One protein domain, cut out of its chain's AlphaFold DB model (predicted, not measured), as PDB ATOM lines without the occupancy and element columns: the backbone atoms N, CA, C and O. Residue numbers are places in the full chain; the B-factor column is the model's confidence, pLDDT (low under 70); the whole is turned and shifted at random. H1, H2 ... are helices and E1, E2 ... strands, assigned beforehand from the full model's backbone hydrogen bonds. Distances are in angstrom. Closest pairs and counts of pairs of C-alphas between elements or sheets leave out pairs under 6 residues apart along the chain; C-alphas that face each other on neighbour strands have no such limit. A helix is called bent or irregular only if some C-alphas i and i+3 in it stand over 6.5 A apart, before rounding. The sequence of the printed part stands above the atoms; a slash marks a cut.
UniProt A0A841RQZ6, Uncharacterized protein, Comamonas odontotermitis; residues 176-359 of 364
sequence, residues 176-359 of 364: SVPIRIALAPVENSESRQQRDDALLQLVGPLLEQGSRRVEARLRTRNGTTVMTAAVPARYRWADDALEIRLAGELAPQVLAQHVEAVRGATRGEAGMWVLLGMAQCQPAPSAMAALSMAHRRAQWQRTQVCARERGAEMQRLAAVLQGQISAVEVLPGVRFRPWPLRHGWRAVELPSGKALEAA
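What this domain is: This is residues 176 to 359 of the 364 residues of an uncharacterized protein of Comamonas odontotermitis (UniProt A0A841RQZ6). A four-stranded antiparallel sheet, E4 E5 E1 E6, has helices H1 and H2 over one face, with H3 and the long H5 packed beyond them, while a long hairpin of E2 and E3 reaches away from this body and its tip, residues 219 to 224, sticks out. The opposite face bears no named helix. The 184 printed residues hold six named helices and seven named strands in the order E1 H1 E2 E3 E4 E5 H2 H3 H4 H5 E6 E7 H6, a mixed class. The whole is compact, with a radius of gyration of the C-alphas of 17.9 A, and spans 64 by 44 by 29 A.

Where its parts are: E1, residues 178 to 183, begins at C-alpha (79.308, -5.027, 53.601). H1, residues 189 to 209, is 30.1 A long and irregular, C-alphas 202 and 205 being 7.2 A apart, with a kink of 39 degrees near residue 203. E2, 212 to 220, and E3, 223 to 231, measure 26.0 A and 26.5 A; E3 runs on into E4, 234 to 238, at 4 degrees. E5 is 241 to 245, H2 252 to 266, H3 272 to 280 and H4 285 to 289. H5, 293 to 321, is 39.0 A long, with a kink of 31 degrees near residue 315. E6 is 325 to 330, E7 334 to 336 and H6 354 to 357, ending at C-alpha (93.332, -24.686, 43.733).

How they stand to each other: In the sheet, N 236 and O 243 of hairpin E4 and E5 are 2.9 A apart, N 181 and O 242 of E1 and E5 2.9 A, and N 182 and O 327 of E1 and E6 2.8 A, within hydrogen-bond range. H1 and H2 lie on the same face, two layers, helices on one face of a sheet: H1 over E5 at a height of 8.6 A, H2 over E6 at 9.9 A. H5 touches H3, closest C-alphas Val 274 and Gly 311, 4.6 A, at a steep tilt of 46 degrees; its residues 314 to 321 alone touch H1, closest Ala 198 and Leu 317, 5.9 A. H2 and H3 form a helical hairpin, closest C-alphas Ala 265 and Met 272, 4.9 A. H4 is close to but not clearly touching H5, closest C-alphas Met 288 and Arg 296, 6.7 A. In hairpin E2 and E3, N 216 and O 227 are 2.9 A apart; the closest C-alphas of E3 and H6, Thr 228 and Glu 357, are 6.6 A apart. E7 pairs with no named strand. Every O i to N i+4 pair is within range in H2, H3 and H4, but 15 of 17 in H1 and 23 of 25 in H5; H6 is too short for one.

The domain as a whole: The C-alphas farthest apart, of Glu 187 and Arg 221, are 64.3 A apart. The printed part has no cut. The link E7 to H6 is long, 17 residues, and its residues 346 to 347 pair antiparallel with 234 to 235 of E4. Mean pLDDT of the printed part is 81.9; it is under 70 at residue 270 and residues 283 to 290, 339 to 343, 352 to 355 and 357 to 359.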
ATOM      1  N   SER A 176      84.395  -8.533  57.366       89.31
ATOM      2  CA  SER A 176      83.650  -8.485  56.110       89.31
ATOM      3  C   SER A 176      83.447  -7.047  55.677       89.31
ATOM      4  O   SER A 176      83.141  -6.185  56.508       89.31
ATOM      5  N   VAL A 177      83.549  -6.808  54.373       89.62
ATOM      6  CA  VAL A 177      83.114  -5.552  53.765       89.62
ATOM      7  C   VAL A 177      81.646  -5.714  53.360       89.62
ATOM      8  O   VAL A 177      81.348  -6.572  52.521       89.62
ATOM      9  N   PRO A 178      80.709  -4.970  53.974       91.38
ATOM     10  CA  PRO A 178      79.308  -5.027  53.601       91.38
ATOM     11  C   PRO A 178      79.056  -4.191  52.351       91.38
ATOM     12  O   PRO A 178      79.512  -3.051  52.254       91.38
ATOM     13  N   ILE A 179      78.268  -4.736  51.434       92.38
ATOM     14  CA  ILE A 179      77.779  -4.017  50.260       92.38
ATOM     15  C   ILE A 179      76.258  -4.092  50.283       92.38
ATOM     16  O   ILE A 179      75.697  -5.176  50.451       92.38
ATOM     17  N   ARG A 180      75.593  -2.950  50.130       93.81
ATOM     18  CA  ARG A 180      74.138  -2.870  50.004       93.81
ATOM     19  C   ARG A 180      73.796  -2.368  48.609       93.81
ATOM     20  O   ARG A 180      74.239  -1.294  48.215       93.81
ATOM     21  N   ILE A 181      73.014  -3.144  47.875       92.81
ATOM     22  CA  ILE A 181      72.448  -2.751  46.585       92.81
ATOM     23  C   ILE A 181      70.966  -2.503  46.830       92.81
ATOM     24  O   ILE A 181      70.209  -3.451  47.020       92.81
ATOM     25  N   ALA A 182      70.570  -1.239  46.887       92.81
ATOM     26  CA  ALA A 182      69.176  -0.854  47.023       92.81
ATOM     27  C   ALA A 182      68.447  -1.066  45.688       92.81
ATOM     28  O   ALA A 182      68.993  -0.804  44.609       92.81
ATOM     29  N   LEU A 183      67.222  -1.568  45.769       92.12
ATOM     30  CA  LEU A 183      66.414  -1.993  44.633       92.12
ATOM     31  C   LEU A 183      65.203  -1.078  44.489       92.12
ATOM     32  O   LEU A 183      64.668  -0.557  45.468       92.12
ATOM     33  N   ALA A 184      64.756  -0.889  43.253       88.62
ATOM     34  CA  ALA A 184      63.488  -0.237  42.978       88.62
ATOM     35  C   ALA A 184      62.319  -1.139  43.431       88.62
ATOM     36  O   ALA A 184      62.422  -2.371  43.358       88.62
ATOM     37  N   PRO A 185      61.196  -0.561  43.895       85.56
ATOM     38  CA  PRO A 185      60.009  -1.336  44.229       85.56
ATOM     39  C   PRO A 185      59.425  -1.984  42.966       85.56
ATOM     40  O   PRO A 185      59.272  -1.334  41.934       85.56
ATOM     41  N   VAL A 186      59.085  -3.272  43.054       84.00
ATOM     42  CA  VAL A 186      58.465  -4.040  41.962       84.00
ATOM     43  C   VAL A 186      57.220  -4.735  42.499       84.00
ATOM     44  O   VAL A 186      57.314  -5.547  43.424       84.00
ATOM     45  N   GLU A 187      56.061  -4.426  41.918       81.25
ATOM     46  CA  GLU A 187      54.768  -4.978  42.347       81.25
ATOM     47  C   GLU A 187      54.559  -6.424  41.870       81.25
ATOM     48  O   GLU A 187      54.089  -7.261  42.638       81.25
ATOM     49  N   ASN A 188      54.965  -6.746  40.637       87.50
ATOM     50  CA  ASN A 188      54.792  -8.079  40.060       87.50
ATOM     51  C   ASN A 188      55.833  -9.078  40.601       87.50
ATOM     52  O   ASN A 188      57.041  -8.839  40.519       87.50
ATOM     53  N   SER A 189      55.372 -10.230  41.098       86.12
ATOM     54  CA  SER A 189      56.233 -11.307  41.601       86.12
ATOM     55  C   SER A 189      57.134 -11.913  40.523       86.12
ATOM     56  O   SER A 189      58.287 -12.216  40.817       86.12
ATOM     57  N   GLU A 190      56.656 -12.051  39.283       88.38
ATOM     58  CA  GLU A 190      57.469 -12.624  38.196       88.38
ATOM     59  C   GLU A 190      58.616 -11.691  37.800       88.38
ATOM     60  O   GLU A 190      59.767 -12.113  37.699       88.38
ATOM     61  N   SER A 191      58.324 -10.397  37.646       86.19
ATOM     62  CA  SER A 191      59.340  -9.383  37.350       86.19
ATOM     63  C   SER A 191      60.346  -9.242  38.494       86.19
ATOM     64  O   SER A 191      61.534  -9.038  38.246       86.19
ATOM     65  N   ARG A 192      59.894  -9.396  39.748       88.69
ATOM     66  CA  ARG A 192      60.776  -9.425  40.921       88.69
ATOM     67  C   ARG A 192      61.743 -10.603  40.851       88.69
ATOM     68  O   ARG A 192      62.938 -10.398  41.012       88.69
ATOM     69  N   GLN A 193      61.250 -11.801  40.542       89.44
ATOM     70  CA  GLN A 193      62.091 -12.990  40.432       89.44
ATOM     71  C   GLN A 193      63.111 -12.872  39.288       89.44
ATOM     72  O   GLN A 193      64.290 -13.134  39.498       89.44
ATOM     73  N   GLN A 194      62.696 -12.386  38.113       89.88
ATOM     74  CA  GLN A 194      63.610 -12.154  36.985       89.88
ATOM     75  C   GLN A 194      64.705 -11.134  37.316       89.88
ATOM     76  O   GLN A 194      65.870 -11.346  36.976       89.88
ATOM     77  N   ARG A 195      64.349 -10.034  37.992       89.88
ATOM     78  CA  ARG A 195      65.314  -9.040  38.476       89.88
ATOM     79  C   ARG A 195      66.289  -9.664  39.468       89.88
ATOM     80  O   ARG A 195      67.490  -9.434  39.356       89.88
ATOM     81  N   ASP A 196      65.780 -10.425  40.430       90.75
ATOM     82  CA  ASP A 196      66.588 -11.010  41.496       90.75
ATOM     83  C   ASP A 196      67.581 -12.046  40.934       90.75
ATOM     84  O   ASP A 196      68.765 -12.022  41.283       90.75
ATOM     85  N   ASP A 197      67.143 -12.876  39.983       90.56
ATOM     86  CA  ASP A 197      67.998 -13.831  39.270       90.56
ATOM     87  C   ASP A 197      69.058 -13.118  38.413       90.56
ATOM     88  O   ASP A 197      70.242 -13.468  38.464       90.56
ATOM     89  N   ALA A 198      68.667 -12.075  37.672       89.62
ATOM     90  CA  ALA A 198      69.597 -11.268  36.881       89.62
ATOM     91  C   ALA A 198      70.639 -10.571  37.768       89.62
ATOM     92  O   ALA A 198      71.821 -10.497  37.417       89.62
ATOM     93  N   LEU A 199      70.226 -10.091  38.942       90.50
ATOM     94  CA  LEU A 199      71.120  -9.444  39.890       90.50
ATOM     95  C   LEU A 199      72.103 -10.440  40.507       90.50
ATOM     96  O   LEU A 199      73.277 -10.109  40.652       90.50
ATOM     97  N   LEU A 200      71.671 -11.664  40.827       90.81
ATOM     98  CA  LEU A 200      72.579 -12.709  41.308       90.81
ATOM     99  C   LEU A 200      73.595 -13.121  40.246       90.81
ATOM    100  O   LEU A 200      74.761 -13.321  40.586       90.81
ATOM    101  N   GLN A 201      73.202 -13.181  38.973       89.44
ATOM    102  CA  GLN A 201      74.147 -13.409  37.874       89.44
ATOM    103  C   GLN A 201      75.150 -12.255  37.737       89.44
ATOM    104  O   GLN A 201      76.334 -12.496  37.496       89.44
ATOM    105  N   LEU A 202      74.707 -11.013  37.968       88.38
ATOM    106  CA  LEU A 202      75.569  -9.831  37.970       88.38
ATOM    107  C   LEU A 202      76.602  -9.861  39.107       88.38
ATOM    108  O   LEU A 202      77.781  -9.585  38.878       88.38
ATOM    109  N   VAL A 203      76.168 -10.159  40.337       89.00
ATOM    110  CA  VAL A 203      77.035 -10.110  41.528       89.00
ATOM    111  C   VAL A 203      77.774 -11.418  41.806       89.00
ATOM    112  O   VAL A 203      78.710 -11.411  42.601       89.00
ATOM    113  N   GLY A 204      77.395 -12.528  41.170       88.06
ATOM    114  CA  GLY A 204      78.002 -13.850  41.361       88.06
ATOM    115  C   GLY A 204      79.533 -13.827  41.287       88.06
ATOM    116  O   GLY A 204      80.180 -14.214  42.258       88.06
ATOM    117  N   PRO A 205      80.137 -13.259  40.227       84.94
ATOM    118  CA  PRO A 205      81.592 -13.149  40.128       84.94
ATOM    119  C   PRO A 205      82.226 -12.290  41.234       84.94
ATOM    120  O   PRO A 205      83.311 -12.609  41.714       84.94
ATOM    121  N   LEU A 206      81.544 -11.232  41.691       87.75
ATOM    122  CA  LEU A 206      81.998 -10.429  42.833       87.75
ATOM    123  C   LEU A 206      81.942 -11.236  44.140       87.75
ATOM    124  O   LEU A 206      82.830 -11.092  44.976       87.75
ATOM    125  N   LEU A 207      80.927 -12.084  44.329       89.50
ATOM    126  CA  LEU A 207      80.813 -12.975  45.489       89.50
ATOM    127  C   LEU A 207      81.894 -14.062  45.473       89.50
ATOM    128  O   LEU A 207      82.493 -14.353  46.510       89.50
ATOM    129  N   GLU A 208      82.174 -14.638  44.307       86.94
ATOM    130  CA  GLU A 208      83.259 -15.603  44.129       86.94
ATOM    131  C   GLU A 208      84.609 -14.956  44.441       86.94
ATOM    132  O   GLU A 208      85.304 -15.417  45.342       86.94
ATOM    133  N   GLN A 209      84.949 -13.837  43.795       83.19
ATOM    134  CA  GLN A 209      86.186 -13.097  44.082       83.19
ATOM    135  C   GLN A 209      86.261 -12.632  45.544       83.19
ATOM    136  O   GLN A 209      87.314 -12.674  46.180       83.19
ATOM    137  N   GLY A 210      85.109 -12.220  46.075       86.19
ATOM    138  CA  GLY A 210      84.857 -11.824  47.457       86.19
ATOM    139  C   GLY A 210      85.018 -12.919  48.489       86.19
ATOM    140  O   GLY A 210      85.019 -12.629  49.688       86.19
ATOM    141  N   SER A 211      85.123 -14.168  48.053       88.12
ATOM    142  CA  SER A 211      85.354 -15.298  48.933       88.12
ATOM    143  C   SER A 211      86.836 -15.406  49.276       88.12
ATOM    144  O   SER A 211      87.711 -15.096  48.468       88.12
ATOM    145  N   ARG A 212      87.126 -15.840  50.501       86.88
ATOM    146  CA  ARG A 212      88.493 -15.919  51.020       86.88
ATOM    147  C   ARG A 212      89.038 -17.325  50.875       86.88
ATOM    148  O   ARG A 212      88.396 -18.276  51.313       86.88
ATOM    149  N   ARG A 213      90.239 -17.467  50.332       85.94
ATOM    150  CA  ARG A 213      90.983 -18.724  50.282       85.94
ATOM    151  C   ARG A 213      91.768 -18.919  51.574       85.94
ATOM    152  O   ARG A 213      92.578 -18.084  51.955       85.94
ATOM    153  N   VAL A 214      91.567 -20.066  52.205       83.56
ATOM    154  CA  VAL A 214      92.276 -20.488  53.413       83.56
ATOM    155  C   VAL A 214      93.206 -21.636  53.051       83.56
ATOM    156  O   VAL A 214      92.785 -22.629  52.458       83.56
ATOM    157  N   GLU A 215      94.479 -21.508  53.419       83.12
ATOM    158  CA  GLU A 215      95.492 -22.533  53.167       83.12
ATOM    159  C   GLU A 215      95.964 -23.178  54.479       83.12
ATOM    160  O   GLU A 215      96.165 -22.519  55.505       83.12
ATOM    161  N   ALA A 216      96.172 -24.491  54.441       78.56
ATOM    162  CA  ALA A 216      96.825 -25.250  55.502       78.56
ATOM    163  C   ALA A 216      98.002 -26.033  54.914       78.56
ATOM    164  O   ALA A 216      97.933 -26.507  53.779       78.56
ATOM    165  N   ARG A 217      99.111 -26.139  55.655       79.81
ATOM    166  CA  ARG A 217     100.334 -26.786  55.158       79.81
ATOM    167  C   ARG A 217     100.751 -27.909  56.086       79.81
ATOM    168  O   ARG A 217     101.325 -27.674  57.142       79.81
ATOM    169  N   LEU A 218     100.582 -29.141  55.631       74.25
ATOM    170  CA  LEU A 218     101.061 -30.301  56.360       74.25
ATOM    171  C   LEU A 218     102.495 -30.623  55.938       74.25
ATOM    172  O   LEU A 218     102.748 -31.091  54.828       74.25
ATOM    173  N   ARG A 219     103.455 -30.394  56.837       74.94
ATOM    174  CA  ARG A 219     104.846 -30.814  56.637       74.94
ATOM    175  C   ARG A 219     105.055 -32.200  57.239       74.94
ATOM    176  O   ARG A 219     104.997 -32.371  58.453       74.94
ATOM    177  N   THR A 220     105.317 -33.180  56.385       73.56
ATOM    178  CA  THR A 220     105.662 -34.552  56.777       73.56
ATOM    179  C   THR A 220     107.138 -34.827  56.485       73.56
ATOM    180  O   THR A 220     107.802 -34.044  55.802       73.56
ATOM    181  N   ARG A 221     107.671 -35.958  56.972       77.81
ATOM    182  CA  ARG A 221     109.025 -36.412  56.596       77.81
ATOM    183  C   ARG A 221     109.183 -36.608  55.081       77.81
ATOM    184  O   ARG A 221     110.289 -36.459  54.581       77.81
ATOM    185  N   ASN A 222     108.087 -36.881  54.373       77.94
ATOM    186  CA  ASN A 222     108.084 -37.227  52.951       77.94
ATOM    187  C   ASN A 222     107.748 -36.034  52.039       77.94
ATOM    188  O   ASN A 222     107.646 -36.208  50.829       77.94
ATOM    189  N   GLY A 223     107.567 -34.829  52.593       78.50
ATOM    190  CA  GLY A 223     107.266 -33.625  51.820       78.50
ATOM    191  C   GLY A 223     106.244 -32.707  52.486       78.50
ATOM    192  O   GLY A 223     105.730 -32.984  53.574       78.50
ATOM    193  N   THR A 224     105.963 -31.582  51.830       78.50
ATOM    194  CA  THR A 224     104.940 -30.611  52.233       78.50
ATOM    195  C   THR A 224     103.705 -30.748  51.361       78.50
ATOM    196  O   THR A 224     103.782 -30.515  50.156       78.50
ATOM    197  N   THR A 225     102.570 -31.050  51.979       78.31
ATOM    198  CA  THR A 225     101.264 -31.057  51.320       78.31
ATOM    199  C   THR A 225     100.550 -29.749  51.640       78.31
ATOM    200  O   THR A 225     100.443 -29.374  52.809       78.31
ATOM    201  N   VAL A 226     100.079 -29.037  50.619       81.56
ATOM    202  CA  VAL A 226      99.248 -27.837  50.786       81.56
ATOM    203  C   VAL A 226      97.795 -28.250  50.594       81.56
ATOM    204  O   VAL A 226      97.480 -28.934  49.628       81.56
ATOM    205  N   MET A 227      96.935 -27.864  51.527       81.06
ATOM    206  CA  MET A 227      95.492 -28.084  51.481       81.06
ATOM    207  C   MET A 227      94.810 -26.722  51.377       81.06
ATOM    208  O   MET A 227      95.255 -25.758  52.010       81.06
ATOM    209  N   THR A 228      93.744 -26.629  50.587       83.56
ATOM    210  CA  THR A 228      93.056 -25.361  50.320       83.56
ATOM    211  C   THR A 228      91.561 -25.502  50.530       83.56
ATOM    212  O   THR A 228      90.945 -26.426  50.005       83.56
ATOM    213  N   ALA A 229      90.977 -24.537  51.225       86.25
ATOM    214  CA  ALA A 229      89.539 -24.384  51.385       86.25
ATOM    215  C   ALA A 229      89.156 -22.917  51.187       86.25
ATOM    216  O   ALA A 229      90.021 -22.061  50.987       86.25
ATOM    217  N   ALA A 230      87.861 -22.616  51.231       87.88
ATOM    218  CA  ALA A 230      87.383 -21.250  51.108       87.88
ATOM    219  C   ALA A 230      86.311 -20.908  52.141       87.88
ATOM    220  O   ALA A 230      85.469 -21.734  52.502       87.88
ATOM    221  N   VAL A 231      86.344 -19.660  52.598       89.62
ATOM    222  CA  VAL A 231      85.248 -19.019  53.317       89.62
ATOM    223  C   VAL A 231      84.406 -18.282  52.274       89.62
ATOM    224  O   VAL A 231      84.913 -17.350  51.645       89.62
ATOM    225  N   PRO A 232      83.146 -18.690  52.054       90.56
ATOM    226  CA  PRO A 232      82.312 -18.104  51.022       90.56
ATOM    227  C   PRO A 232      81.822 -16.719  51.433       90.56
ATOM    228  O   PRO A 232      81.411 -16.502  52.579       90.56
ATOM    229  N   ALA A 233      81.796 -15.802  50.467       91.75
ATOM    230  CA  ALA A 233      80.984 -14.603  50.573       91.75
ATOM    231  C   ALA A 233      79.507 -14.993  50.723       91.75
ATOM    232  O   ALA A 233      79.058 -16.057  50.275       91.75
ATOM    233  N   ARG A 234      78.740 -14.134  51.387       92.31
ATOM    234  CA  ARG A 234      77.324 -14.384  51.651       92.31
ATOM    235  C   ARG A 234      76.466 -13.248  51.148       92.31
ATOM    236  O   ARG A 234      76.898 -12.101  51.150       92.31
ATOM    237  N   TYR A 235      75.238 -13.572  50.781       93.06
ATOM    238  CA  TYR A 235      74.239 -12.592  50.386       93.06
ATOM    239  C   TYR A 235      72.899 -12.882  51.060       93.06
ATOM    240  O   TYR A 235      72.633 -14.015  51.473       93.06
ATOM    241  N   ARG A 236      72.053 -11.866  51.191       92.94
ATOM    242  CA  ARG A 236      70.648 -12.026  51.572       92.94
ATOM    243  C   ARG A 236      69.790 -11.000  50.853       92.94
ATOM    244  O   ARG A 236      70.237  -9.886  50.592       92.94
ATOM    245  N   TRP A 237      68.543 -11.372  50.621       91.62
ATOM    246  CA  TRP A 237      67.511 -10.453  50.174       91.62
ATOM    247  C   TRP A 237      66.844  -9.808  51.388       91.62
ATOM    248  O   TRP A 237      66.394 -10.510  52.295       91.62
ATOM    249  N   ALA A 238      66.829  -8.483  51.408       87.44
ATOM    250  CA  ALA A 238      65.954  -7.657  52.225       87.44
ATOM    251  C   ALA A 238      64.849  -7.083  51.320       87.44
ATOM    252  O   ALA A 238      65.009  -7.063  50.100       87.44
ATOM    253  N   ASP A 239      63.742  -6.619  51.902       80.12
ATOM    254  CA  ASP A 239      62.551  -6.197  51.144       80.12
ATOM    255  C   ASP A 239      62.849  -5.139  50.062       80.12
ATOM    256  O   ASP A 239      62.215  -5.132  49.007       80.12
ATOM    257  N   ASP A 240      63.851  -4.284  50.294       88.75
ATOM    258  CA  ASP A 240      64.263  -3.194  49.405       88.75
ATOM    259  C   ASP A 240      65.715  -3.300  48.908       88.75
ATOM    260  O   ASP A 240      66.205  -2.381  48.249       88.75
ATOM    261  N   ALA A 241      66.445  -4.371  49.237       92.69
ATOM    262  CA  ALA A 241      67.879  -4.423  48.975       92.69
ATOM    263  C   ALA A 241      68.452  -5.840  48.873       92.69
ATOM    264  O   ALA A 241      68.055  -6.757  49.589       92.69
ATOM    265  N   LEU A 242      69.487  -5.990  48.050       94.06
ATOM    266  CA  LEU A 242      70.415  -7.112  48.130       94.06
ATOM    267  C   LEU A 242      71.582  -6.714  49.036       94.06
ATOM    268  O   LEU A 242      72.346  -5.795  48.730       94.06
ATOM    269  N   GLU A 243      71.738  -7.417  50.153       94.06
ATOM    270  CA  GLU A 243      72.882  -7.240  51.040       94.06
ATOM    271  C   GLU A 243      73.923  -8.327  50.800       94.06
ATOM    272  O   GLU A 243      73.608  -9.516  50.750       94.06
ATOM    273  N   ILE A 244      75.186  -7.921  50.725       93.81
ATOM    274  CA  ILE A 244      76.332  -8.786  50.466       93.81
ATOM    275  C   ILE A 244      77.367  -8.606  51.579       93.81
ATOM    276  O   ILE A 244      77.609  -7.503  52.072       93.81
ATOM    277  N   ARG A 245      77.996  -9.712  51.972       92.81
ATOM    278  CA  ARG A 245      79.101  -9.792  52.932       92.81
ATOM    279  C   ARG A 245      80.251 -10.529  52.269       92.81
ATOM    280  O   ARG A 245      80.207 -11.754  52.139       92.81
ATOM    281  N   LEU A 246      81.274  -9.784  51.863       91.75
ATOM    282  CA  LEU A 246      82.506 -10.377  51.348       91.75
ATOM    283  C   LEU A 246      83.257 -11.065  52.496       91.75
ATOM    284  O   LEU A 246      83.247 -10.571  53.625       91.75
ATOM    285  N   ALA A 247      83.860 -12.219  52.224       86.75
ATOM    286  CA  ALA A 247      84.616 -12.983  53.212       86.75
ATOM    287  C   ALA A 247      86.113 -12.680  53.200       86.75
ATOM    288  O   ALA A 247      86.769 -12.842  54.227       86.75
ATOM    289  N   GLY A 248      86.648 -12.255  52.057       80.50
ATOM    290  CA  GLY A 248      88.026 -11.804  51.925       80.50
ATOM    291  C   GLY A 248      88.117 -10.309  51.656       80.50
ATOM    292  O   GLY A 248      87.176  -9.677  51.167       80.50
ATOM    293  N   GLU A 249      89.277  -9.741  51.971       76.88
ATOM    294  CA  GLU A 249      89.584  -8.354  51.648       76.88
ATOM    295  C   GLU A 249      89.948  -8.253  50.166       76.88
ATOM    296  O   GLU A 249      91.069  -8.551  49.748       76.88
ATOM    297  N   LEU A 250      88.987  -7.826  49.345       76.81
ATOM    298  CA  LEU A 250      89.323  -7.349  48.008       76.81
ATOM    299  C   LEU A 250      90.190  -6.102  48.136       76.81
ATOM    300  O   LEU A 250      89.909  -5.218  48.948       76.81
ATOM    301  N   ALA A 251      91.201  -6.000  47.274       77.81
ATOM    302  CA  ALA A 251      91.966  -4.771  47.144       77.81
ATOM    303  C   ALA A 251      90.989  -3.597  46.922       77.81
ATOM    304  O   ALA A 251      90.133  -3.697  46.033       77.81
ATOM    305  N   PRO A 252      91.098  -2.488  47.682       77.88
ATOM    306  CA  PRO A 252      90.132  -1.394  47.621       77.88
ATOM    307  C   PRO A 252      89.909  -0.863  46.204       77.88
ATOM    308  O   PRO A 252      88.790  -0.504  45.854       77.88
ATOM    309  N   GLN A 253      90.951  -0.877  45.359       79.38
ATOM    310  CA  GLN A 253      90.830  -0.466  43.960       79.38
ATOM    311  C   GLN A 253      89.946  -1.418  43.142       79.38
ATOM    312  O   GLN A 253      89.133  -0.957  42.351       79.38
ATOM    313  N   VAL A 254      90.073  -2.734  43.343       79.44
ATOM    314  CA  VAL A 254      89.287  -3.749  42.618       79.44
ATOM    315  C   VAL A 254      87.824  -3.686  43.042       79.44
ATOM    316  O   VAL A 254      86.932  -3.736  42.195       79.44
ATOM    317  N   LEU A 255      87.566  -3.521  44.342       84.19
ATOM    318  CA  LEU A 255      86.207  -3.346  44.847       84.19
ATOM    319  C   LEU A 255      85.578  -2.045  44.327       84.19
ATOM    320  O   LEU A 255      84.442  -2.064  43.858       84.19
ATOM    321  N   ALA A 256      86.321  -0.933  44.353       83.69
ATOM    322  CA  ALA A 256      85.850   0.345  43.825       83.69
ATOM    323  C   ALA A 256      85.528   0.264  42.326       83.69
ATOM    324  O   ALA A 256      84.490   0.764  41.904       83.69
ATOM    325  N   GLN A 257      86.362  -0.423  41.536       82.75
ATOM    326  CA  GLN A 257      86.102  -0.656  40.113       82.75
ATOM    327  C   GLN A 257      84.812  -1.447  39.882       82.75
ATOM    328  O   GLN A 257      84.018  -1.052  39.035       82.75
ATOM    329  N   HIS A 258      84.568  -2.519  40.643       84.19
ATOM    330  CA  HIS A 258      83.324  -3.287  40.533       84.19
ATOM    331  C   HIS A 258      82.101  -2.442  40.889       84.19
ATOM    332  O   HIS A 258      81.117  -2.436  40.155       84.19
ATOM    333  N   VAL A 259      82.164  -1.707  42.000       85.75
ATOM    334  CA  VAL A 259      81.046  -0.885  42.478       85.75
ATOM    335  C   VAL A 259      80.740   0.245  41.504       85.75
ATOM    336  O   VAL A 259      79.574   0.471  41.184       85.75
ATOM    337  N   GLU A 260      81.765   0.926  40.995       84.44
ATOM    338  CA  GLU A 260      81.570   2.012  40.039       84.44
ATOM    339  C   GLU A 260      81.082   1.488  38.688       84.44
ATOM    340  O   GLU A 260      80.174   2.067  38.099       84.44
ATOM    341  N   ALA A 261      81.591   0.336  38.241       81.88
ATOM    342  CA  ALA A 261      81.100  -0.324  37.039       81.88
ATOM    343  C   ALA A 261      79.617  -0.707  37.163       81.88
ATOM    344  O   ALA A 261      78.856  -0.425  36.242       81.88
ATOM    345  N   VAL A 262      79.170  -1.250  38.304       83.12
ATOM    346  CA  VAL A 262      77.742  -1.532  38.559       83.12
ATOM    347  C   VAL A 262      76.913  -0.239  38.615       83.12
ATOM    348  O   VAL A 262      75.823  -0.181  38.042       83.12
ATOM    349  N   ARG A 263      77.408   0.829  39.251       84.50
ATOM    350  CA  ARG A 263      76.706   2.127  39.299       84.50
ATOM    351  C   ARG A 263      76.556   2.768  37.917       84.50
ATOM    352  O   ARG A 263      75.463   3.199  37.572       84.50
ATOM    353  N   GLY A 264      77.617   2.816  37.118       79.31
ATOM    354  CA  GLY A 264      77.544   3.370  35.764       79.31
ATOM    355  C   GLY A 264      76.676   2.509  34.842       79.31
ATOM    356  O   GLY A 264      75.826   3.019  34.114       79.31
ATOM    357  N   ALA A 265      76.800   1.183  34.949       74.88
ATOM    358  CA  ALA A 265      75.983   0.218  34.217       74.88
ATOM    359  C   ALA A 265      74.476   0.404  34.472       74.88
ATOM    360  O   ALA A 265      73.678   0.433  33.534       74.88
ATOM    361  N   THR A 266      74.087   0.608  35.731       73.62
ATOM    362  CA  THR A 266      72.681   0.805  36.132       73.62
ATOM    363  C   THR A 266      72.100   2.146  35.702       73.62
ATOM    364  O   THR A 266      70.901   2.230  35.436       73.62
ATOM    365  N   ARG A 267      72.947   3.170  35.545       76.81
ATOM    366  CA  ARG A 267      72.585   4.470  34.955       76.81
ATOM    367  C   ARG A 267      72.505   4.448  33.425       76.81
ATOM    368  O   ARG A 267      72.136   5.454  32.826       76.81
ATOM    369  N   GLY A 268      72.823   3.319  32.788       72.44
ATOM    370  CA  GLY A 268      72.822   3.186  31.331       72.44
ATOM    371  C   GLY A 268      74.040   3.820  30.654       72.44
ATOM    372  O   GLY A 268      73.986   4.120  29.463       72.44
ATOM    373  N   GLU A 269      75.140   4.029  31.383       79.12
ATOM    374  CA  GLU A 269      76.372   4.570  30.809       79.12
ATOM    375  C   GLU A 269      76.995   3.559  29.833       79.12
ATOM    376  O   GLU A 269      77.284   2.402  30.167       79.12
ATOM    377  N   ALA A 270      77.200   3.999  28.590       69.12
ATOM    378  CA  ALA A 270      77.741   3.155  27.535       69.12
ATOM    379  C   ALA A 270      79.152   2.656  27.897       69.12
ATOM    380  O   ALA A 270      80.026   3.426  28.282       69.12
ATOM    381  N   GLY A 271      79.385   1.348  27.756       73.94
ATOM    382  CA  GLY A 271      80.690   0.720  28.003       73.94
ATOM    383  C   GLY A 271      80.945   0.260  29.444       73.94
ATOM    384  O   GLY A 271      81.841  -0.559  29.654       73.94
ATOM    385  N   MET A 272      80.127   0.667  30.422       80.06
ATOM    386  CA  MET A 272      80.312   0.259  31.826       80.06
ATOM    387  C   MET A 272      80.049  -1.234  32.061       80.06
ATOM    388  O   MET A 272      80.747  -1.867  32.847       80.06
ATOM    389  N   TRP A 273      79.147  -1.846  31.288       74.12
ATOM    390  CA  TRP A 273      78.935  -3.302  31.285       74.12
ATOM    391  C   TRP A 273      80.161  -4.092  30.805       74.12
ATOM    392  O   TRP A 273      80.446  -5.178  31.306       74.12
ATOM    393  N   VAL A 274      80.925  -3.530  29.863       76.25
ATOM    394  CA  VAL A 274      82.161  -4.144  29.354       76.25
ATOM    395  C   VAL A 274      83.289  -3.993  30.375       76.25
ATOM    396  O   VAL A 274      84.047  -4.938  30.601       76.25
ATOM    397  N   LEU A 275      83.376  -2.835  31.037       78.56
ATOM    398  CA  LEU A 275      84.305  -2.617  32.149       78.56
ATOM    399  C   LEU A 275      84.011  -3.554  33.324       78.56
ATOM    400  O   LEU A 275      84.947  -4.112  33.893       78.56
ATOM    401  N   LEU A 276      82.732  -3.791  33.632       80.31
ATOM    402  CA  LEU A 276      82.332  -4.753  34.653       80.31
ATOM    403  C   LEU A 276      82.760  -6.177  34.280       80.31
ATOM    404  O   LEU A 276      83.397  -6.846  35.089       80.31
ATOM    405  N   GLY A 277      82.497  -6.614  33.044       79.88
ATOM    406  CA  GLY A 277      82.959  -7.917  32.556       79.88
ATOM    407  C   GLY A 277      84.486  -8.065  32.621       79.88
ATOM    408  O   GLY A 277      84.994  -9.111  33.017       79.88
ATOM    409  N   MET A 278      85.236  -7.000  32.314       78.62
ATOM    410  CA  MET A 278      86.691  -6.991  32.489       78.62
ATOM    411  C   MET A 278      87.110  -7.107  33.957       78.62
ATOM    412  O   MET A 278      88.002  -7.899  34.253       78.62
ATOM    413  N   ALA A 279      86.484  -6.355  34.865       77.81
ATOM    414  CA  ALA A 279      86.791  -6.402  36.295       77.81
ATOM    415  C   ALA A 279      86.528  -7.800  36.890       77.81
ATOM    416  O   ALA A 279      87.355  -8.328  37.635       77.81
ATOM    417  N   GLN A 280      85.445  -8.453  36.465       80.19
ATOM    418  CA  GLN A 280      85.071  -9.801  36.907       80.19
ATOM    419  C   GLN A 280      86.015 -10.904  36.392       80.19
ATOM    420  O   GLN A 280      86.127 -11.968  36.999       80.19
ATOM    421  N   CYS A 281      86.725 -10.658  35.289       80.25
ATOM    422  CA  CYS A 281      87.659 -11.612  34.686       80.25
ATOM    423  C   CYS A 281      89.128 -11.380  35.090       80.25
ATOM    424  O   CYS A 281      90.017 -12.122  34.647       80.25
ATOM    425  N   GLN A 282      89.418 -10.343  35.882       75.06
ATOM    426  CA  GLN A 282      90.784 -10.039  36.293       75.06
ATOM    427  C   GLN A 282      91.241 -10.966  37.431       75.06
ATOM    428  O   GLN A 282      90.614 -10.993  38.487       75.06
ATOM    429  N   PRO A 283      92.351 -11.709  37.258       67.88
ATOM    430  CA  PRO A 283      92.964 -12.463  38.349       67.88
ATOM    431  C   PRO A 283      93.429 -11.537  39.478       67.88
ATOM    432  O   PRO A 283      93.786 -10.381  39.236       67.88
ATOM    433  N   ALA A 284      93.514 -12.070  40.700       65.06
ATOM    434  CA  ALA A 284      94.047 -11.315  41.828       65.06
ATOM    435  C   ALA A 284      95.462 -10.771  41.506       65.06
ATOM    436  O   ALA A 284      96.290 -11.500  40.939       65.06
ATOM    437  N   PRO A 285      95.800  -9.523  41.889       65.81
ATOM    438  CA  PRO A 285      97.088  -8.914  41.540       65.81
ATOM    439  C   PRO A 285      98.286  -9.721  42.061       65.81
ATOM    440  O   PRO A 285      99.313  -9.834  41.391       65.81
ATOM    441  N   SER A 286      98.133 -10.359  43.224       63.22
ATOM    442  CA  SER A 286      99.132 -11.259  43.810       63.22
ATOM    443  C   SER A 286      99.336 -12.546  43.001       63.22
ATOM    444  O   SER A 286     100.460 -13.042  42.920       63.22
ATOM    445  N   ALA A 287      98.288 -13.067  42.353       64.44
ATOM    446  CA  ALA A 287      98.387 -14.212  41.452       64.44
ATOM    447  C   ALA A 287      99.115 -13.830  40.156       64.44
ATOM    448  O   ALA A 287      99.988 -14.567  39.705       64.44
ATOM    449  N   MET A 288      98.837 -12.645  39.600       69.94
ATOM    450  CA  MET A 288      99.544 -12.131  38.418       69.94
ATOM    451  C   MET A 288     101.030 -11.879  38.668       69.94
ATOM    452  O   MET A 288     101.854 -12.153  37.792       69.94
ATOM    453  N   ALA A 289     101.382 -11.379  39.855       68.19
ATOM    454  CA  ALA A 289     102.770 -11.121  40.236       68.19
ATOM    455  C   ALA A 289     103.617 -12.405  40.308       68.19
ATOM    456  O   ALA A 289     104.816 -12.362  40.038       68.19
ATOM    457  N   ALA A 290     102.999 -13.550  40.618       68.69
ATOM    458  CA  ALA A 290     103.676 -14.843  40.700       68.69
ATOM    459  C   ALA A 290     103.947 -15.496  39.327       68.69
ATOM    460  O   ALA A 290     104.691 -16.472  39.243       68.69
ATOM    461  N   LEU A 291     103.354 -14.983  38.242       74.75
ATOM    462  CA  LEU A 291     103.467 -15.570  36.906       74.75
ATOM    463  C   LEU A 291     104.696 -15.056  36.141       74.75
ATOM    464  O   LEU A 291     105.014 -13.860  36.116       74.75
ATOM    465  N   SER A 292     105.356 -15.956  35.403       82.38
ATOM    466  CA  SER A 292     106.405 -15.568  34.452       82.38
ATOM    467  C   SER A 292     105.841 -14.702  33.316       82.38
ATOM    468  O   SER A 292     104.638 -14.702  33.057       82.38
ATOM    469  N   MET A 293     106.693 -13.952  32.608       81.06
ATOM    470  CA  MET A 293     106.249 -13.039  31.537       81.06
ATOM    471  C   MET A 293     105.464 -13.752  30.421       81.06
ATOM    472  O   MET A 293     104.477 -13.212  29.925       81.06
ATOM    473  N   ALA A 294     105.856 -14.979  30.057       77.69
ATOM    474  CA  ALA A 294     105.135 -15.788  29.071       77.69
ATOM    475  C   ALA A 294     103.740 -16.201  29.575       77.69
ATOM    476  O   ALA A 294     102.749 -16.029  28.865       77.69
ATOM    477  N   HIS A 295     103.643 -16.650  30.831       79.88
ATOM    478  CA  HIS A 295     102.362 -16.999  31.450       79.88
ATOM    479  C   HIS A 295     101.461 -15.778  31.651       79.88
ATOM    480  O   HIS A 295     100.253 -15.888  31.471       79.88
ATOM    481  N   ARG A 296     102.024 -14.595  31.935       80.19
ATOM    482  CA  ARG A 296     101.259 -13.340  32.012       80.19
ATOM    483  C   ARG A 296     100.598 -12.974  30.686       80.19
ATOM    484  O   ARG A 296      99.455 -12.535  30.699       80.19
ATOM    485  N   ARG A 297     101.270 -13.182  29.547       81.44
ATOM    486  CA  ARG A 297     100.671 -12.944  28.218       81.44
ATOM    487  C   ARG A 297      99.521 -13.909  27.936       81.44
ATOM    488  O   ARG A 297      98.453 -13.466  27.526       81.44
ATOM    489  N   ALA A 298      99.723 -15.199  28.204       81.31
ATOM    490  CA  ALA A 298      98.674 -16.206  28.047       81.31
ATOM    491  C   ALA A 298      97.477 -15.929  28.976       81.31
ATOM    492  O   ALA A 298      96.327 -16.018  28.553       81.31
ATOM    493  N   GLN A 299      97.738 -15.527  30.223       81.69
ATOM    494  CA  GLN A 299      96.700 -15.139  31.173       81.69
ATOM    495  C   GLN A 299      95.938 -13.896  30.697       81.69
ATOM    496  O   GLN A 299      94.714 -13.883  30.759       81.69
ATOM    497  N   TRP A 300      96.631 -12.894  30.149       80.94
ATOM    498  CA  TRP A 300      95.983 -11.715  29.571       80.94
ATOM    499  C   TRP A 300      95.045 -12.061  28.415       80.94
ATOM    500  O   TRP A 300      93.932 -11.544  28.357       80.94
ATOM    501  N   GLN A 301      95.460 -12.963  27.522       81.94
ATOM    502  CA  GLN A 301      94.598 -13.437  26.435       81.94
ATOM    503  C   GLN A 301      93.347 -14.143  26.975       81.94
ATOM    504  O   GLN A 301      92.246 -13.869  26.502       81.94
ATOM    505  N   ARG A 302      93.483 -14.983  28.012       82.81
ATOM    506  CA  ARG A 302      92.331 -15.623  28.676       82.81
ATOM    507  C   ARG A 302      91.385 -14.598  29.297       82.81
ATOM    508  O   ARG A 302      90.178 -14.704  29.115       82.81
ATOM    509  N   THR A 303      91.921 -13.586  29.977       81.88
ATOM    510  CA  THR A 303      91.115 -12.500  30.552       81.88
ATOM    511  C   THR A 303      90.374 -11.717  29.468       81.88
ATOM    512  O   THR A 303      89.214 -11.381  29.668       81.88
ATOM    513  N   GLN A 304      90.984 -11.474  28.302       82.06
ATOM    514  CA  GLN A 304      90.301 -10.812  27.184       82.06
ATOM    515  C   GLN A 304      89.158 -11.651  26.602       82.06
ATOM    516  O   GLN A 304      88.106 -11.095  26.289       82.06
ATOM    517  N   VAL A 305      89.345 -12.966  26.459       84.44
ATOM    518  CA  VAL A 305      88.280 -13.872  25.996       84.44
ATOM    519  C   VAL A 305      87.126 -13.884  26.999       84.44
ATOM    520  O   VAL A 305      85.997 -13.578  26.619       84.44
ATOM    521  N   CYS A 306      87.428 -14.092  28.285       84.44
ATOM    522  CA  CYS A 306      86.448 -14.031  29.372       84.44
ATOM    523  C   CYS A 306      85.692 -12.694  29.383       84.44
ATOM    524  O   CYS A 306      84.469 -12.671  29.469       84.44
ATOM    525  N   ALA A 307      86.401 -11.572  29.227       82.44
ATOM    526  CA  ALA A 307      85.789 -10.248  29.237       82.44
ATOM    527  C   ALA A 307      84.836 -10.013  28.057       82.44
ATOM    528  O   ALA A 307      83.845  -9.306  28.215       82.44
ATOM    529  N   ARG A 308      85.109 -10.593  26.878       81.38
ATOM    530  CA  ARG A 308      84.201 -10.508  25.721       81.38
ATOM    531  C   ARG A 308      82.934 -11.322  25.948       81.38
ATOM    532  O   ARG A 308      81.843 -10.808  25.714       81.38
ATOM    533  N   GLU A 309      83.081 -12.557  26.422       84.94
ATOM    534  CA  GLU A 309      81.952 -13.440  26.734       84.94
ATOM    535  C   GLU A 309      81.075 -12.832  27.832       84.94
ATOM    536  O   GLU A 309      79.872 -12.643  27.635       84.94
ATOM    537  N   ARG A 310      81.692 -12.404  28.940       83.44
ATOM    538  CA  ARG A 310      80.983 -11.723  30.027       83.44
ATOM    539  C   ARG A 310      80.411 -10.385  29.600       83.44
ATOM    540  O   ARG A 310      79.290 -10.086  29.974       83.44
ATOM    541  N   GLY A 311      81.105  -9.598  28.783       79.81
ATOM    542  CA  GLY A 311      80.571  -8.336  28.270       79.81
ATOM    543  C   GLY A 311      79.252  -8.519  27.509       79.81
ATOM    544  O   GLY A 311      78.315  -7.748  27.720       79.81
ATOM    545  N   ALA A 312      79.145  -9.564  26.681       79.75
ATOM    546  CA  ALA A 312      77.913  -9.888  25.959       79.75
ATOM    547  C   ALA A 312      76.789 -10.372  26.894       79.75
ATOM    548  O   ALA A 312      75.624 -10.025  26.700       79.75
ATOM    549  N   GLU A 313      77.120 -11.148  27.925       84.44
ATOM    550  CA  GLU A 313      76.158 -11.583  28.942       84.44
ATOM    551  C   GLU A 313      75.650 -10.407  29.788       84.44
ATOM    552  O   GLU A 313      74.446 -10.248  29.977       84.44
ATOM    553  N   MET A 314      76.553  -9.517  30.200       83.06
ATOM    554  CA  MET A 314      76.232  -8.301  30.945       83.06
ATOM    555  C   MET A 314      75.309  -7.373  30.154       83.06
ATOM    556  O   MET A 314      74.395  -6.792  30.728       83.06
ATOM    557  N   GLN A 315      75.474  -7.279  28.830       79.19
ATOM    558  CA  GLN A 315      74.542  -6.536  27.973       79.19
ATOM    559  C   GLN A 315      73.126  -7.127  27.971       79.19
ATOM    560  O   GLN A 315      72.158  -6.374  27.889       79.19
ATOM    561  N   ARG A 316      72.975  -8.453  28.080       82.94
ATOM    562  CA  ARG A 316      71.647  -9.083  28.190       82.94
ATOM    563  C   ARG A 316      71.011  -8.794  29.547       82.94
ATOM    564  O   ARG A 316      69.832  -8.460  29.604       82.94
ATOM    565  N   LEU A 317      71.802  -8.872  30.616       84.00
ATOM    566  CA  LEU A 317      71.357  -8.543  31.974       84.00
ATOM    567  C   LEU A 317      71.006  -7.058  32.123       84.00
ATOM    568  O   LEU A 317      70.088  -6.718  32.868       84.00
ATOM    569  N   ALA A 318      71.682  -6.183  31.375       79.00
ATOM    570  CA  ALA A 318      71.444  -4.746  31.389       79.00
ATOM    571  C   ALA A 318      69.983  -4.392  31.107       79.00
ATOM    572  O   ALA A 318      69.410  -3.586  31.832       79.00
ATOM    573  N   ALA A 319      69.365  -5.033  30.112       79.62
ATOM    574  CA  ALA A 319      67.974  -4.767  29.749       79.62
ATOM    575  C   ALA A 319      66.989  -5.079  30.890       79.62
ATOM    576  O   ALA A 319      65.958  -4.425  31.004       79.62
ATOM    577  N   VAL A 320      67.314  -6.057  31.742       85.19
ATOM    578  CA  VAL A 320      66.486  -6.448  32.893       85.19
ATOM    579  C   VAL A 320      66.754  -5.550  34.101       85.19
ATOM    580  O   VAL A 320      65.830  -5.216  34.836       85.19
ATOM    581  N   LEU A 321      68.012  -5.156  34.321       84.38
ATOM    582  CA  LEU A 321      68.443  -4.439  35.527       84.38
ATOM    583  C   LEU A 321      68.411  -2.909  35.396       84.38
ATOM    584  O   LEU A 321      68.521  -2.205  36.406       84.38
ATOM    585  N   GLN A 322      68.269  -2.373  34.184       82.00
ATOM    586  CA  GLN A 322      68.213  -0.933  33.953       82.00
ATOM    587  C   GLN A 322      67.017  -0.314  34.695       82.00
ATOM    588  O   GLN A 322      65.875  -0.735  34.533       82.00
ATOM    589  N   GLY A 323      67.292   0.676  35.551       81.56
ATOM    590  CA  GLY A 323      66.278   1.315  36.399       81.56
ATOM    591  C   GLY A 323      65.782   0.474  37.586       81.56
ATOM    592  O   GLY A 323      64.951   0.957  38.349       81.56
ATOM    593  N   GLN A 324      66.290  -0.750  37.779       86.31
ATOM    594  CA  GLN A 324      65.902  -1.633  38.891       86.31
ATOM    595  C   GLN A 324      66.794  -1.492  40.131       86.31
ATOM    596  O   GLN A 324      66.419  -1.935  41.215       86.31
ATOM    597  N   ILE A 325      67.977  -0.896  39.982       86.19
ATOM    598  CA  ILE A 325      68.920  -0.635  41.073       86.19
ATOM    599  C   ILE A 325      68.888   0.861  41.371       86.19
ATOM    600  O   ILE A 325      69.156   1.676  40.489       86.19
ATOM    601  N   SER A 326      68.558   1.221  42.610       85.44
ATOM    602  CA  SER A 326      68.439   2.616  43.043       85.44
ATOM    603  C   SER A 326      69.759   3.169  43.580       85.44
ATOM    604  O   SER A 326      70.122   4.305  43.278       85.44
ATOM    605  N   ALA A 327      70.509   2.367  44.338       87.44
ATOM    606  CA  ALA A 327      71.804   2.763  44.881       87.44
ATOM    607  C   ALA A 327      72.704   1.554  45.155       87.44
ATOM    608  O   ALA A 327      72.235   0.443  45.390       87.44
ATOM    609  N   VAL A 328      74.017   1.789  45.172       89.69
ATOM    610  CA  VAL A 328      75.016   0.811  45.621       89.69
ATOM    611  C   VAL A 328      75.903   1.475  46.659       89.69
ATOM    612  O   VAL A 328      76.570   2.469  46.358       89.69
ATOM    613  N   GLU A 329      75.940   0.920  47.862       90.62
ATOM    614  CA  GLU A 329      76.677   1.437  49.010       90.62
ATOM    615  C   GLU A 329      77.711   0.415  49.480       90.62
ATOM    616  O   GLU A 329      77.401  -0.763  49.662       90.62
ATOM    617  N   VAL A 330      78.940   0.879  49.705       89.81
ATOM    618  CA  VAL A 330      79.980   0.107  50.393       89.81
ATOM    619  C   VAL A 330      80.070   0.655  51.804       89.81
ATOM    620  O   VAL A 330      80.379   1.829  52.004       89.81
ATOM    621  N   LEU A 331      79.762  -0.191  52.774       89.38
ATOM    622  CA  LEU A 331      79.725   0.174  54.182       89.38
ATOM    623  C   LEU A 331      81.102  -0.061  54.828       89.38
ATOM    624  O   LEU A 331      81.916  -0.825  54.295       89.38
ATOM    625  N   PRO A 332      81.396   0.575  55.978       86.69
ATOM    626  CA  PRO A 332      82.626   0.304  56.708       86.69
ATOM    627  C   PRO A 332      82.701  -1.174  57.093       86.69
ATOM    628  O   PRO A 332      81.690  -1.810  57.408       86.69
ATOM    629  N   GLY A 333      83.913  -1.725  57.049       85.62
ATOM    630  CA  GLY A 333      84.123  -3.128  57.357       85.62
ATOM    631  C   GLY A 333      83.763  -3.443  58.805       85.62
ATOM    632  O   GLY A 333      84.068  -2.694  59.733       85.62
ATOM    633  N   VAL A 334      83.080  -4.566  58.991       88.81
ATOM    634  CA  VAL A 334      82.620  -5.023  60.303       88.81
ATOM    635  C   VAL A 334      82.862  -6.511  60.448       88.81
ATOM    636  O   VAL A 334      82.844  -7.274  59.475       88.81
ATOM    637  N   ARG A 335      83.043  -6.948  61.694       87.88
ATOM    638  CA  ARG A 335      83.113  -8.370  62.007       87.88
ATOM    639  C   ARG A 335      81.741  -9.003  61.801       87.88
ATOM    640  O   ARG A 335      80.782  -8.657  62.487       87.88
ATOM    641  N   PHE A 336      81.659  -9.946  60.875       87.19
ATOM    642  CA  PHE A 336      80.433 -10.642  60.522       87.19
ATOM    643  C   PHE A 336      80.461 -12.076  61.036       87.19
ATOM    644  O   PHE A 336      81.410 -12.822  60.807       87.19
ATOM    645  N   ARG A 337      79.401 -12.456  61.752       86.50
ATOM    646  CA  ARG A 337      79.180 -13.803  62.283       86.50
ATOM    647  C   ARG A 337      77.940 -14.396  61.620       86.50
ATOM    648  O   ARG A 337      76.834 -14.026  62.013       86.50
ATOM    649  N   PRO A 338      78.093 -15.311  60.651       76.06
ATOM    650  CA  PRO A 338      76.946 -15.952  60.014       76.06
ATOM    651  C   PRO A 338      76.105 -16.811  60.975       76.06
ATOM    652  O   PRO A 338      74.941 -17.077  60.689       76.06
ATOM    653  N   TRP A 339      76.656 -17.211  62.127       69.88
ATOM    654  CA  TRP A 339      75.991 -18.040  63.138       69.88
ATOM    655  C   TRP A 339      76.033 -17.291  64.476       69.88
ATOM    656  O   TRP A 339      77.061 -17.281  65.155       69.88
ATOM    657  N   PRO A 340      75.011 -16.463  64.746       55.06
ATOM    658  CA  PRO A 340      73.847 -16.873  65.546       55.06
ATOM    659  C   PRO A 340      72.496 -16.433  64.942       55.06
ATOM    660  O   PRO A 340      71.449 -16.587  65.563       55.06
ATOM    661  N   LEU A 341      72.505 -15.877  63.730       53.31
ATOM    662  CA  LEU A 341      71.383 -15.147  63.151       53.31
ATOM    663  C   LEU A 341      70.972 -15.798  61.822       53.31
ATOM    664  O   LEU A 341      71.503 -15.467  60.762       53.31
ATOM    665  N   ARG A 342      70.012 -16.737  61.870       56.81
ATOM    666  CA  ARG A 342      69.351 -17.349  60.694       56.81
ATOM    667  C   ARG A 342      68.478 -16.323  59.934       56.81
ATOM    668  O   ARG A 342      67.295 -16.546  59.721       56.81
ATOM    669  N   HIS A 343      69.031 -15.182  59.527       69.69
ATOM    670  CA  HIS A 343      68.317 -14.103  58.826       69.69
ATOM    671  C   HIS A 343      68.409 -14.215  57.296       69.69
ATOM    672  O   HIS A 343      68.657 -13.222  56.616       69.69
ATOM    673  N   GLY A 344      68.281 -15.429  56.750       79.81
ATOM    674  CA  GLY A 344      68.230 -15.630  55.296       79.81
ATOM    675  C   GLY A 344      69.558 -15.468  54.541       79.81
ATOM    676  O   GLY A 344      69.540 -15.382  53.319       79.81
ATOM    677  N   TRP A 345      70.707 -15.452  55.230       88.94
ATOM    678  CA  TRP A 345      72.027 -15.422  54.586       88.94
ATOM    679  C   TRP A 345      72.322 -16.719  53.826       88.94
ATOM    680  O   TRP A 345      72.420 -17.790  54.430       88.94
ATOM    681  N   ARG A 346      72.550 -16.605  52.518       90.62
ATOM    682  CA  ARG A 346      72.973 -17.687  51.623       90.62
ATOM    683  C   ARG A 346      74.461 -17.555  51.312       90.62
ATOM    684  O   ARG A 346      74.973 -16.445  51.188       90.62
ATOM    685  N   ALA A 347      75.162 -18.682  51.245       88.94
ATOM    686  CA  ALA A 347      76.552 -18.723  50.805       88.94
ATOM    687  C   ALA A 347      76.602 -18.824  49.280       88.94
ATOM    688  O   ALA A 347      75.749 -19.488  48.691       88.94
ATOM    689  N   VAL A 348      77.584 -18.173  48.659       88.94
ATOM    690  CA  VAL A 348      77.888 -18.423  47.246       88.94
ATOM    691  C   VAL A 348      78.408 -19.851  47.081       88.94
ATOM    692  O   VAL A 348      79.144 -20.356  47.935       88.94
ATOM    693  N   GLU A 349      77.999 -20.509  46.003       84.12
ATOM    694  CA  GLU A 349      78.521 -21.824  45.650       84.12
ATOM    695  C   GLU A 349      79.941 -21.661  45.114       84.12
ATOM    696  O   GLU A 349      80.184 -20.899  44.183       84.12
ATOM    697  N   LEU A 350      80.893 -22.350  45.739       81.81
ATOM    698  CA  LEU A 350      82.294 -22.317  45.339       81.81
ATOM    699  C   LEU A 350      82.725 -23.689  44.823       81.81
ATOM    700  O   LEU A 350      82.278 -24.710  45.358       81.81
ATOM    701  N   PRO A 351      83.641 -23.739  43.840       74.94
ATOM    702  CA  PRO A 351      84.257 -24.992  43.434       74.94
ATOM    703  C   PRO A 351      85.026 -25.611  44.611       74.94
ATOM    704  O   PRO A 351      85.672 -24.908  45.381       74.94
ATOM    705  N   SER A 352      84.992 -26.936  44.753       67.69
ATOM    706  CA  SER A 352      85.695 -27.661  45.821       67.69
ATOM    707  C   SER A 352      86.916 -28.432  45.306       67.69
ATOM    708  O   SER A 352      86.961 -28.857  44.149       67.69
ATOM    709  N   GLY A 353      87.901 -28.678  46.176       67.94
ATOM    710  CA  GLY A 353      89.059 -29.530  45.875       67.94
ATOM    711  C   GLY A 353      90.001 -28.936  44.822       67.94
ATOM    712  O   GLY A 353      90.287 -27.742  44.842       67.94
ATOM    713  N   LYS A 354      90.474 -29.750  43.867       62.22
ATOM    714  CA  LYS A 354      91.444 -29.323  42.833       62.22
ATOM    715  C   LYS A 354      90.961 -28.145  41.975       62.22
ATOM    716  O   LYS A 354      91.774 -27.376  41.473       62.22
ATOM    717  N   ALA A 355      89.648 -27.982  41.817       64.62
ATOM    718  CA  ALA A 355      89.075 -26.846  41.099       64.62
ATOM    719  C   ALA A 355      89.241 -25.524  41.874       64.62
ATOM    720  O   ALA A 355      89.439 -24.478  41.262       64.62
ATOM    721  N   LEU A 356      89.242 -25.574  43.210       70.25
ATOM    722  CA  LEU A 356      89.514 -24.420  44.071       70.25
ATOM    723  C   LEU A 356      90.985 -23.993  43.997       70.25
ATOM    724  O   LEU A 356      91.300 -22.803  43.981       70.25
ATOM    725  N   GLU A 357      91.901 -24.960  43.907       62.78
ATOM    726  CA  GLU A 357      93.332 -24.686  43.733       62.78
ATOM    727  C   GLU A 357      93.598 -23.908  42.440       62.78
ATOM    728  O   GLU A 357      94.434 -22.999  42.432       62.78
ATOM    729  N   ALA A 358      92.839 -24.235  41.390       58.56
ATOM    730  CA  ALA A 358      92.895 -23.624  40.072       58.56
ATOM    731  C   ALA A 358      92.103 -22.310  39.944       58.56
ATOM    732  O   ALA A 358      92.122 -21.733  38.860       58.56
ATOM    733  N   ALA A 359      91.435 -21.825  41.000       60.78
ATOM    734  CA  ALA A 359      90.691 -20.565  40.996       60.78
ATOM    735  C   ALA A 359      91.596 -19.391  41.442       60.78
ATOM    736  O   ALA A 359      91.761 -19.161  42.644       60.78
TER     737      ALA A 359